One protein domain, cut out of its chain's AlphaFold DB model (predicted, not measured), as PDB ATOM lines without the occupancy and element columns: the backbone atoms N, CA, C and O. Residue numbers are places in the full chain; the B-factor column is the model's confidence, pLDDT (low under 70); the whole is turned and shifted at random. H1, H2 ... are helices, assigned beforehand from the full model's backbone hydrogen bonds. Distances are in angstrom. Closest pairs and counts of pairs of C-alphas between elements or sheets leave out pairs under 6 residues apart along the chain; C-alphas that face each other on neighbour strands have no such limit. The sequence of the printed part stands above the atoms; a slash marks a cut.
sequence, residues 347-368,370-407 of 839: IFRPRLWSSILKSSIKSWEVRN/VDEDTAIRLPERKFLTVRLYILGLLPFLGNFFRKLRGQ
ATOM      1  N   ILE A 347     151.533 111.121 113.648       87.44
ATOM      2  CA  ILE A 347     150.410 110.380 113.060       87.44
ATOM      3  C   ILE A 347     150.923 109.118 112.357       87.44
ATOM      4  O   ILE A 347     150.366 108.038 112.527       87.44
ATOM      5  N   PHE A 348     152.027 109.236 111.613       88.06
ATOM      6  CA  PHE A 348     152.456 108.196 110.670       88.06
ATOM      7  C   PHE A 348     153.603 107.293 111.160       88.06
ATOM      8  O   PHE A 348     153.892 106.284 110.522       88.06
ATOM      9  N   ARG A 349     154.295 107.619 112.267       90.62
ATOM     10  CA  ARG A 349     155.440 106.823 112.761       90.62
ATOM     11  C   ARG A 349     155.104 106.030 114.033       90.62
ATOM     12  O   ARG A 349     155.314 106.542 115.134       90.62
ATOM     13  N   PRO A 350     154.720 104.741 113.937       86.56
ATOM     14  CA  PRO A 350     154.396 103.927 115.116       86.56
ATOM     15  C   PRO A 350     155.599 103.711 116.051       86.56
ATOM     16  O   PRO A 350     155.438 103.633 117.269       86.56
ATOM     17  N   ARG A 351     156.824 103.681 115.503       88.94
ATOM     18  CA  ARG A 351     158.066 103.582 116.294       88.94
ATOM     19  C   ARG A 351     158.232 104.752 117.275       88.94
ATOM     20  O   ARG A 351     158.708 104.539 118.386       88.94
ATOM     21  N   LEU A 352     157.791 105.957 116.900       90.56
ATOM     22  CA  LEU A 352     157.871 107.140 117.759       90.56
ATOM     23  C   LEU A 352     156.954 106.994 118.981       90.56
ATOM     24  O   LEU A 352     157.400 107.181 120.108       90.56
ATOM     25  N   TRP A 353     155.708 106.554 118.783       90.00
ATOM     26  CA  TRP A 353     154.796 106.269 119.896       90.00
ATOM     27  C   TRP A 353     155.307 105.164 120.816       90.00
ATOM     28  O   TRP A 353     155.168 105.271 122.033       90.00
ATOM     29  N   SER A 354     155.938 104.127 120.262       89.94
ATOM     30  CA  SER A 354     156.570 103.084 121.075       89.94
ATOM     31  C   SER A 354     157.663 103.659 121.987       89.94
ATOM     32  O   SER A 354     157.679 103.345 123.179       89.94
ATOM     33  N   SER A 355     158.505 104.559 121.466       92.00
ATOM     34  CA  SER A 355     159.529 105.261 122.252       92.00
ATOM     35  C   SER A 355     158.921 106.172 123.330       92.00
ATOM     36  O   SER A 355     159.293 106.078 124.503       92.00
ATOM     37  N   ILE A 356     157.907 106.974 122.979       92.56
ATOM     38  CA  ILE A 356     157.192 107.862 123.916       92.56
ATOM     39  C   ILE A 356     156.559 107.067 125.064       92.56
ATOM     40  O   ILE A 356     156.662 107.462 126.230       92.56
ATOM     41  N   LEU A 357     155.908 105.937 124.768       92.12
ATOM     42  CA  LEU A 357     155.286 105.095 125.792       92.12
ATOM     43  C   LEU A 357     156.336 104.416 126.679       92.12
ATOM     44  O   LEU A 357     156.178 104.425 127.900       92.12
ATOM     45  N   LYS A 358     157.432 103.904 126.102       92.25
ATOM     46  CA  LYS A 358     158.552 103.329 126.868       92.25
ATOM     47  C   LYS A 358     159.165 104.364 127.817       92.25
ATOM     48  O   LYS A 358     159.311 104.100 129.010       92.25
ATOM     49  N   SER A 359     159.442 105.569 127.316       92.19
ATOM     50  CA  SER A 359     159.954 106.680 128.127       92.19
ATOM     51  C   SER A 359     158.947 107.129 129.192       92.19
ATOM     52  O   SER A 359     159.324 107.425 130.325       92.19
ATOM     53  N   SER A 360     157.647 107.111 128.882       92.94
ATOM     54  CA  SER A 360     156.590 107.419 129.852       92.94
ATOM     55  C   SER A 360     156.567 106.430 131.017       92.94
ATOM     56  O   SER A 360     156.456 106.874 132.159       92.94
ATOM     57  N   ILE A 361     156.729 105.126 130.754       93.31
ATOM     58  CA  ILE A 361     156.831 104.098 131.802       93.31
ATOM     59  C   ILE A 361     158.039 104.387 132.697       93.31
ATOM     60  O   ILE A 361     157.869 104.509 133.912       93.31
ATOM     61  N   LYS A 362     159.223 104.614 132.107       92.75
ATOM     62  CA  LYS A 362     160.431 104.939 132.885       92.75
ATOM     63  C   LYS A 362     160.261 106.224 133.698       92.75
ATOM     64  O   LYS A 362     160.614 106.292 134.870       92.75
ATOM     65  N   SER A 363     159.622 107.234 133.114       93.62
ATOM     66  CA  SER A 363     159.284 108.486 133.790       93.62
ATOM     67  C   SER A 363     158.320 108.296 134.968       93.62
ATOM     68  O   SER A 363     158.351 109.072 135.931       93.62
ATOM     69  N   TRP A 364     157.401 107.333 134.888       94.50
ATOM     70  CA  TRP A 364     156.495 107.010 135.987       94.50
ATOM     71  C   TRP A 364     157.219 106.276 137.108       94.50
ATOM     72  O   TRP A 364     156.969 106.602 138.265       94.50
ATOM     73  N   GLU A 365     158.120 105.358 136.774       94.06
ATOM     74  CA  GLU A 365     158.980 104.651 137.727       94.06
ATOM     75  C   GLU A 365     159.864 105.649 138.492       94.06
ATOM     76  O   GLU A 365     159.730 105.778 139.705       94.06
ATOM     77  N   VAL A 366     160.630 106.492 137.780       93.81
ATOM     78  CA  VAL A 366     161.508 107.514 138.390       93.81
ATOM     79  C   VAL A 366     160.736 108.457 139.314       93.81
ATOM     80  O   VAL A 366     161.240 108.860 140.352       93.81
ATOM     81  N   ARG A 367     159.490 108.821 138.987       92.19
ATOM     82  CA  ARG A 367     158.663 109.723 139.820       92.19
ATOM     83  C   ARG A 367     157.896 109.018 140.943       92.19
ATOM     84  O   ARG A 367     157.056 109.666 141.595       92.19
ATOM     85  N   ASN A 368     158.108 107.717 141.132       91.75
ATOM     86  CA  ASN A 368     157.324 106.866 142.026       91.75
ATOM     87  C   ASN A 368     155.814 107.017 141.778       91.75
ATOM     88  O   ASN A 368     155.030 107.276 142.698       91.75
ATOM     89  N   VAL A 370     154.398 104.673 139.464       93.50
ATOM     90  CA  VAL A 370     154.195 103.224 139.420       93.50
ATOM     91  C   VAL A 370     155.220 102.549 140.325       93.50
ATOM     92  O   VAL A 370     156.321 103.075 140.481       93.50
ATOM     93  N   ASP A 371     154.840 101.435 140.947       91.31
ATOM     94  CA  ASP A 371     155.799 100.536 141.599       91.31
ATOM     95  C   ASP A 371     156.560  99.690 140.567       91.31
ATOM     96  O   ASP A 371     156.164  99.616 139.401       91.31
ATOM     97  N   GLU A 372     157.661  99.077 140.998       89.69
ATOM     98  CA  GLU A 372     158.562  98.282 140.155       89.69
ATOM     99  C   GLU A 372     157.828  97.121 139.463       89.69
ATOM    100  O   GLU A 372     157.852  97.016 138.237       89.69
ATOM    101  N   ASP A 373     157.035  96.348 140.215       90.06
ATOM    102  CA  ASP A 373     156.197  95.270 139.668       90.06
ATOM    103  C   ASP A 373     155.249  95.756 138.564       90.06
ATOM    104  O   ASP A 373     154.924  95.044 137.610       90.06
ATOM    105  N   THR A 374     154.689  96.956 138.719       91.12
ATOM    106  CA  THR A 374     153.802  97.542 137.716       91.12
ATOM    107  C   THR A 374     154.601  98.069 136.532       91.12
ATOM    108  O   THR A 374     154.171  97.855 135.401       91.12
ATOM    109  N   ALA A 375     155.763  98.685 136.754       90.88
ATOM    110  CA  ALA A 375     156.655  99.133 135.688       90.88
ATOM    111  C   ALA A 375     157.084  97.975 134.769       90.88
ATOM    112  O   ALA A 375     157.038  98.142 133.552       90.88
ATOM    113  N   ILE A 376     157.382  96.796 135.329       91.25
ATOM    114  CA  ILE A 376     157.763  95.585 134.577       91.25
ATOM    115  C   ILE A 376     156.603  95.045 133.721       91.25
ATOM    116  O   ILE A 376     156.817  94.602 132.597       91.25
ATOM    117  N   ARG A 377     155.355  95.131 134.203       90.81
ATOM    118  CA  ARG A 377     154.165  94.593 133.499       90.81
ATOM    119  C   ARG A 377     153.591  95.516 132.418       90.81
ATOM    120  O   ARG A 377     152.819  95.075 131.565       90.81
ATOM    121  N   LEU A 378     153.878  96.817 132.476       91.50
ATOM    122  CA  LEU A 378     153.313  97.813 131.554       91.50
ATOM    123  C   LEU A 378     153.766  97.665 130.084       91.50
ATOM    124  O   LEU A 378     152.919  97.866 129.206       91.50
ATOM    125  N   PRO A 379     155.027  97.305 129.772       89.44
ATOM    126  CA  PRO A 379     155.470  97.056 128.400       89.44
ATOM    127  C   PRO A 379     154.635  95.997 127.669       89.44
ATOM    128  O   PRO A 379     154.279  96.193 126.507       89.44
ATOM    129  N   GLU A 380     154.258  94.919 128.359       89.12
ATOM    130  CA  GLU A 380     153.444  93.830 127.802       89.12
ATOM    131  C   GLU A 380     151.965  94.227 127.664       89.12
ATOM    132  O   GLU A 380     151.272  93.838 126.724       89.12
ATOM    133  N   ARG A 381     151.463  95.077 128.572       90.31
ATOM    134  CA  ARG A 381     150.052  95.493 128.633       90.31
ATOM    135  C   ARG A 381     149.817  96.861 127.992       90.31
ATOM    136  O   ARG A 381     149.424  97.819 128.668       90.31
ATOM    137  N   LYS A 382     149.965  96.942 126.664       86.31
ATOM    138  CA  LYS A 382     149.825  98.190 125.876       86.31
ATOM    139  C   LYS A 382     148.575  99.007 126.223       86.31
ATOM    140  O   LYS A 382     148.663 100.212 126.441       86.31
ATOM    141  N   PHE A 383     147.420  98.355 126.339       89.00
ATOM    142  CA  PHE A 383     146.156  99.030 126.645       89.00
ATOM    143  C   PHE A 383     146.146  99.714 128.022       89.00
ATOM    144  O   PHE A 383     145.650 100.834 128.167       89.00
ATOM    145  N   LEU A 384     146.731  99.074 129.041       88.00
ATOM    146  CA  LEU A 384     146.848  99.655 130.380       88.00
ATOM    147  C   LEU A 384     147.795 100.860 130.373       88.00
ATOM    148  O   LEU A 384     147.490 101.885 130.987       88.00
ATOM    149  N   THR A 385     148.902 100.753 129.639       91.31
ATOM    150  CA  THR A 385     149.879 101.832 129.458       91.31
ATOM    151  C   THR A 385     149.248 103.048 128.788       91.31
ATOM    152  O   THR A 385     149.378 104.157 129.302       91.31
ATOM    153  N   VAL A 386     148.484 102.855 127.708       90.81
ATOM    154  CA  VAL A 386     147.764 103.948 127.031       90.81
ATOM    155  C   VAL A 386     146.716 104.578 127.950       90.81
ATOM    156  O   VAL A 386     146.640 105.802 128.045       90.81
ATOM    157  N   ARG A 387     145.954 103.781 128.710       90.69
ATOM    158  CA  ARG A 387     144.999 104.313 129.699       90.69
ATOM    159  C   ARG A 387     145.681 105.163 130.770       90.69
ATOM    160  O   ARG A 387     145.201 106.251 131.082       90.69
ATOM    161  N   LEU A 388     146.800 104.697 131.331       90.75
ATOM    162  CA  LEU A 388     147.588 105.494 132.275       90.75
ATOM    163  C   LEU A 388     148.119 106.762 131.611       90.75
ATOM    164  O   LEU A 388     148.054 107.831 132.217       90.75
ATOM    165  N   TYR A 389     148.580 106.679 130.364       90.00
ATOM    166  CA  TYR A 389     149.008 107.841 129.599       90.00
ATOM    167  C   TYR A 389     147.880 108.880 129.470       90.00
ATOM    168  O   TYR A 389     148.061 110.016 129.906       90.00
ATOM    169  N   ILE A 390     146.686 108.489 129.025       89.50
ATOM    170  CA  ILE A 390     145.529 109.392 128.898       89.50
ATOM    171  C   ILE A 390     145.142 110.005 130.252       89.50
ATOM    172  O   ILE A 390     144.927 111.211 130.345       89.50
ATOM    173  N   LEU A 391     145.144 109.216 131.334       87.88
ATOM    174  CA  LEU A 391     144.771 109.707 132.667       87.88
ATOM    175  C   LEU A 391     145.608 110.894 133.146       87.88
ATOM    176  O   LEU A 391     145.104 111.709 133.908       87.88
ATOM    177  N   GLY A 392     146.870 111.019 132.734       83.88
ATOM    178  CA  GLY A 392     147.681 112.177 133.133       83.88
ATOM    179  C   GLY A 392     147.645 113.358 132.185       83.88
ATOM    180  O   GLY A 392     148.357 114.318 132.459       83.88
ATOM    181  N   LEU A 393     146.842 113.299 131.120       83.19
ATOM    182  CA  LEU A 393     146.440 114.497 130.384       83.19
ATOM    183  C   LEU A 393     145.430 115.320 131.199       83.19
ATOM    184  O   LEU A 393     145.337 116.527 131.005       83.19
ATOM    185  N   LEU A 394     144.727 114.695 132.158       83.81
ATOM    186  CA  LEU A 394     143.847 115.402 133.085       83.81
ATOM    187  C   LEU A 394     144.666 116.350 133.980       83.81
ATOM    188  O   LEU A 394     145.507 115.881 134.766       83.81
ATOM    189  N   PRO A 395     144.410 117.669 133.920       76.12
ATOM    190  CA  PRO A 395     145.135 118.631 134.732       76.12
ATOM    191  C   PRO A 395     144.833 118.402 136.219       76.12
ATOM    192  O   PRO A 395     143.735 118.001 136.598       76.12
ATOM    193  N   PHE A 396     145.831 118.651 137.072       76.00
ATOM    194  CA  PHE A 396     145.792 118.540 138.543       76.00
ATOM    195  C   PHE A 396     145.562 117.128 139.124       76.00
ATOM    196  O   PHE A 396     146.357 116.684 139.957       76.00
ATOM    197  N   LEU A 397     144.526 116.405 138.689       83.06
ATOM    198  CA  LEU A 397     144.109 115.110 139.245       83.06
ATOM    199  C   LEU A 397     144.725 113.899 138.537       83.06
ATOM    200  O   LEU A 397     144.791 112.817 139.121       83.06
ATOM    201  N   GLY A 398     145.238 114.055 137.316       85.56
ATOM    202  CA  GLY A 398     145.731 112.921 136.536       85.56
ATOM    203  C   GLY A 398     146.844 112.125 137.226       85.56
ATOM    204  O   GLY A 398     146.813 110.897 137.281       85.56
ATOM    205  N   ASN A 399     147.795 112.816 137.866       85.56
ATOM    206  CA  ASN A 399     148.855 112.159 138.639       85.56
ATOM    207  C   ASN A 399     148.329 111.429 139.884       85.56
ATOM    208  O   ASN A 399     148.913 110.423 140.285       85.56
ATOM    209  N   PHE A 400     147.247 111.921 140.496       89.31
ATOM    210  CA  PHE A 400     146.620 111.262 141.639       89.31
ATOM    211  C   PHE A 400     146.013 109.918 141.217       89.31
ATOM    212  O   PHE A 400     146.333 108.893 141.819       89.31
ATOM    213  N   PHE A 401     145.230 109.897 140.133       90.38
ATOM    214  CA  PHE A 401     144.633 108.663 139.612       90.38
ATOM    215  C   PHE A 401     145.675 107.680 139.069       90.38
ATOM    216  O   PHE A 401     145.561 106.475 139.307       90.38
ATOM    217  N   ARG A 402     146.728 108.180 138.403       91.81
ATOM    218  CA  ARG A 402     147.864 107.345 137.981       91.81
ATOM    219  C   ARG A 402     148.521 106.653 139.173       91.81
ATOM    220  O   ARG A 402     148.684 105.441 139.125       91.81
ATOM    221  N   LYS A 403     148.825 107.384 140.255       91.44
ATOM    222  CA  LYS A 403     149.393 106.799 141.486       91.44
ATOM    223  C   LYS A 403     148.454 105.795 142.144       91.44
ATOM    224  O   LYS A 403     148.896 104.736 142.571       91.44
ATOM    225  N   LEU A 404     147.155 106.093 142.186       91.19
ATOM    226  CA  LEU A 404     146.156 105.198 142.770       91.19
ATOM    227  C   LEU A 404     146.082 103.843 142.047       91.19
ATOM    228  O   LEU A 404     145.870 102.812 142.683       91.19
ATOM    229  N   ARG A 405     146.276 103.817 140.723       89.50
ATOM    230  CA  ARG A 405     146.326 102.560 139.958       89.50
ATOM    231  C   ARG A 405     147.713 101.922 139.934       89.50
ATOM    232  O   ARG A 405     147.801 100.702 140.038       89.50
ATOM    233  N   GLY A 406     148.755 102.737 139.805       89.50
ATOM    234  CA  GLY A 406     150.128 102.308 139.550       89.50
ATOM    235  C   GLY A 406     150.939 101.909 140.778       89.50
ATOM    236  O   GLY A 406     151.907 101.179 140.620       89.50
ATOM    237  N   GLN A 407     150.566 102.371 141.976       91.44
ATOM    238  CA  GLN A 407     151.341 102.147 143.196       91.44
ATOM    239  C   GLN A 407     150.491 101.434 144.257       91.44
ATOM    240  O   GLN A 407     149.544 102.011 144.809       91.44
TER     241      GLN A 407
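Overview. This is residues 347 to 368 and 370 to 407 of the 839 residues of an uncharacterized protein of Candidatus Aminicenantes bacterium (UniProt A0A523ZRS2). One long helix, H1, has two short helices packed on its later part: H2 folds back beside residues 361 to 365 of H1, and H3 crosses H1 steeply at residues 357 to 361; a third short helix, H4, packs on H3 as the second arm of a helical hairpin and comes near H1 without touching it. Residues 347 to 353, of which 350 to 353 belong to H1, stick out from this body. The printed part has 60 residues, with four named helices in the order H1, H2, H3, H4 and no named strand, and its class is all helix. The whole is compact, with a radius of gyration of the C-alphas of 11.3 A, and the C-alphas span 32 by 26 by 19 A.

Along the chain. H1 is residues 350 to 366, 24.6 A from first to last C-alpha, and begins with C-alpha 350 at (154.396, 103.927, 115.116). After the cut at residue 369, H2 is residues 372 to 377, 8.8 A long. H3 is residues 382 to 391, 14.3 A long, with C-alpha 382 at (149.825, 98.190, 125.876). H4 is residues 398 to 406, 11.9 A long, and ends with C-alpha 406 at (150.128, 102.308, 139.550).

Arrangement. H1 touches H2 with its residues 361 to 365 alone, at a shallow tilt of 20 degrees, opposite ways; the closest C-alphas are those of Ile 361 and Ala 375, 6.3 A apart. H1 touches H3 with its residues 357 to 361 alone, and the closest C-alphas, those of Leu 357 and Thr 385, are 7.3 A apart. The tilt of H1 and H3 is steep at 67 degrees, only just short of about perpendicular, and they run the same way. H3 and H4 touch as a hairpin, opposite ways at a shallow tilt of 34 degrees, only just short of steep; their closest C-alphas, those of Leu 391 and Gly 398, are 5.1 A apart. Of these three touching pairs of helices 2 are at a shallow tilt, and the packing is mostly aligned, but only just. H2 and H4 are close but not clearly touching: their closest C-alphas, those of Thr 374 and Gly 406, are 6.3 A apart, and their lines stand about perpendicular at 85 degrees. H1 and H4 are near each other, while H2 and H3 are apart. In H1, H2, H3 and H4 every O i to N i+4 pair is within hydrogen-bond range.

Size, cuts and confidence. The two C-alphas farthest apart are those of Phe 348 and Gln 407, at 33.1 A. Residue 369 is not printed, and C-alphas 368 and 370 are 5.5 A apart across this cut, which lies in the link from H1 to H2. Of the links that are printed whole, H2 to H3 is tight and H3 to H4 is short. The mean pLDDT of the printed part is 89.6, and no printed residue is under 70.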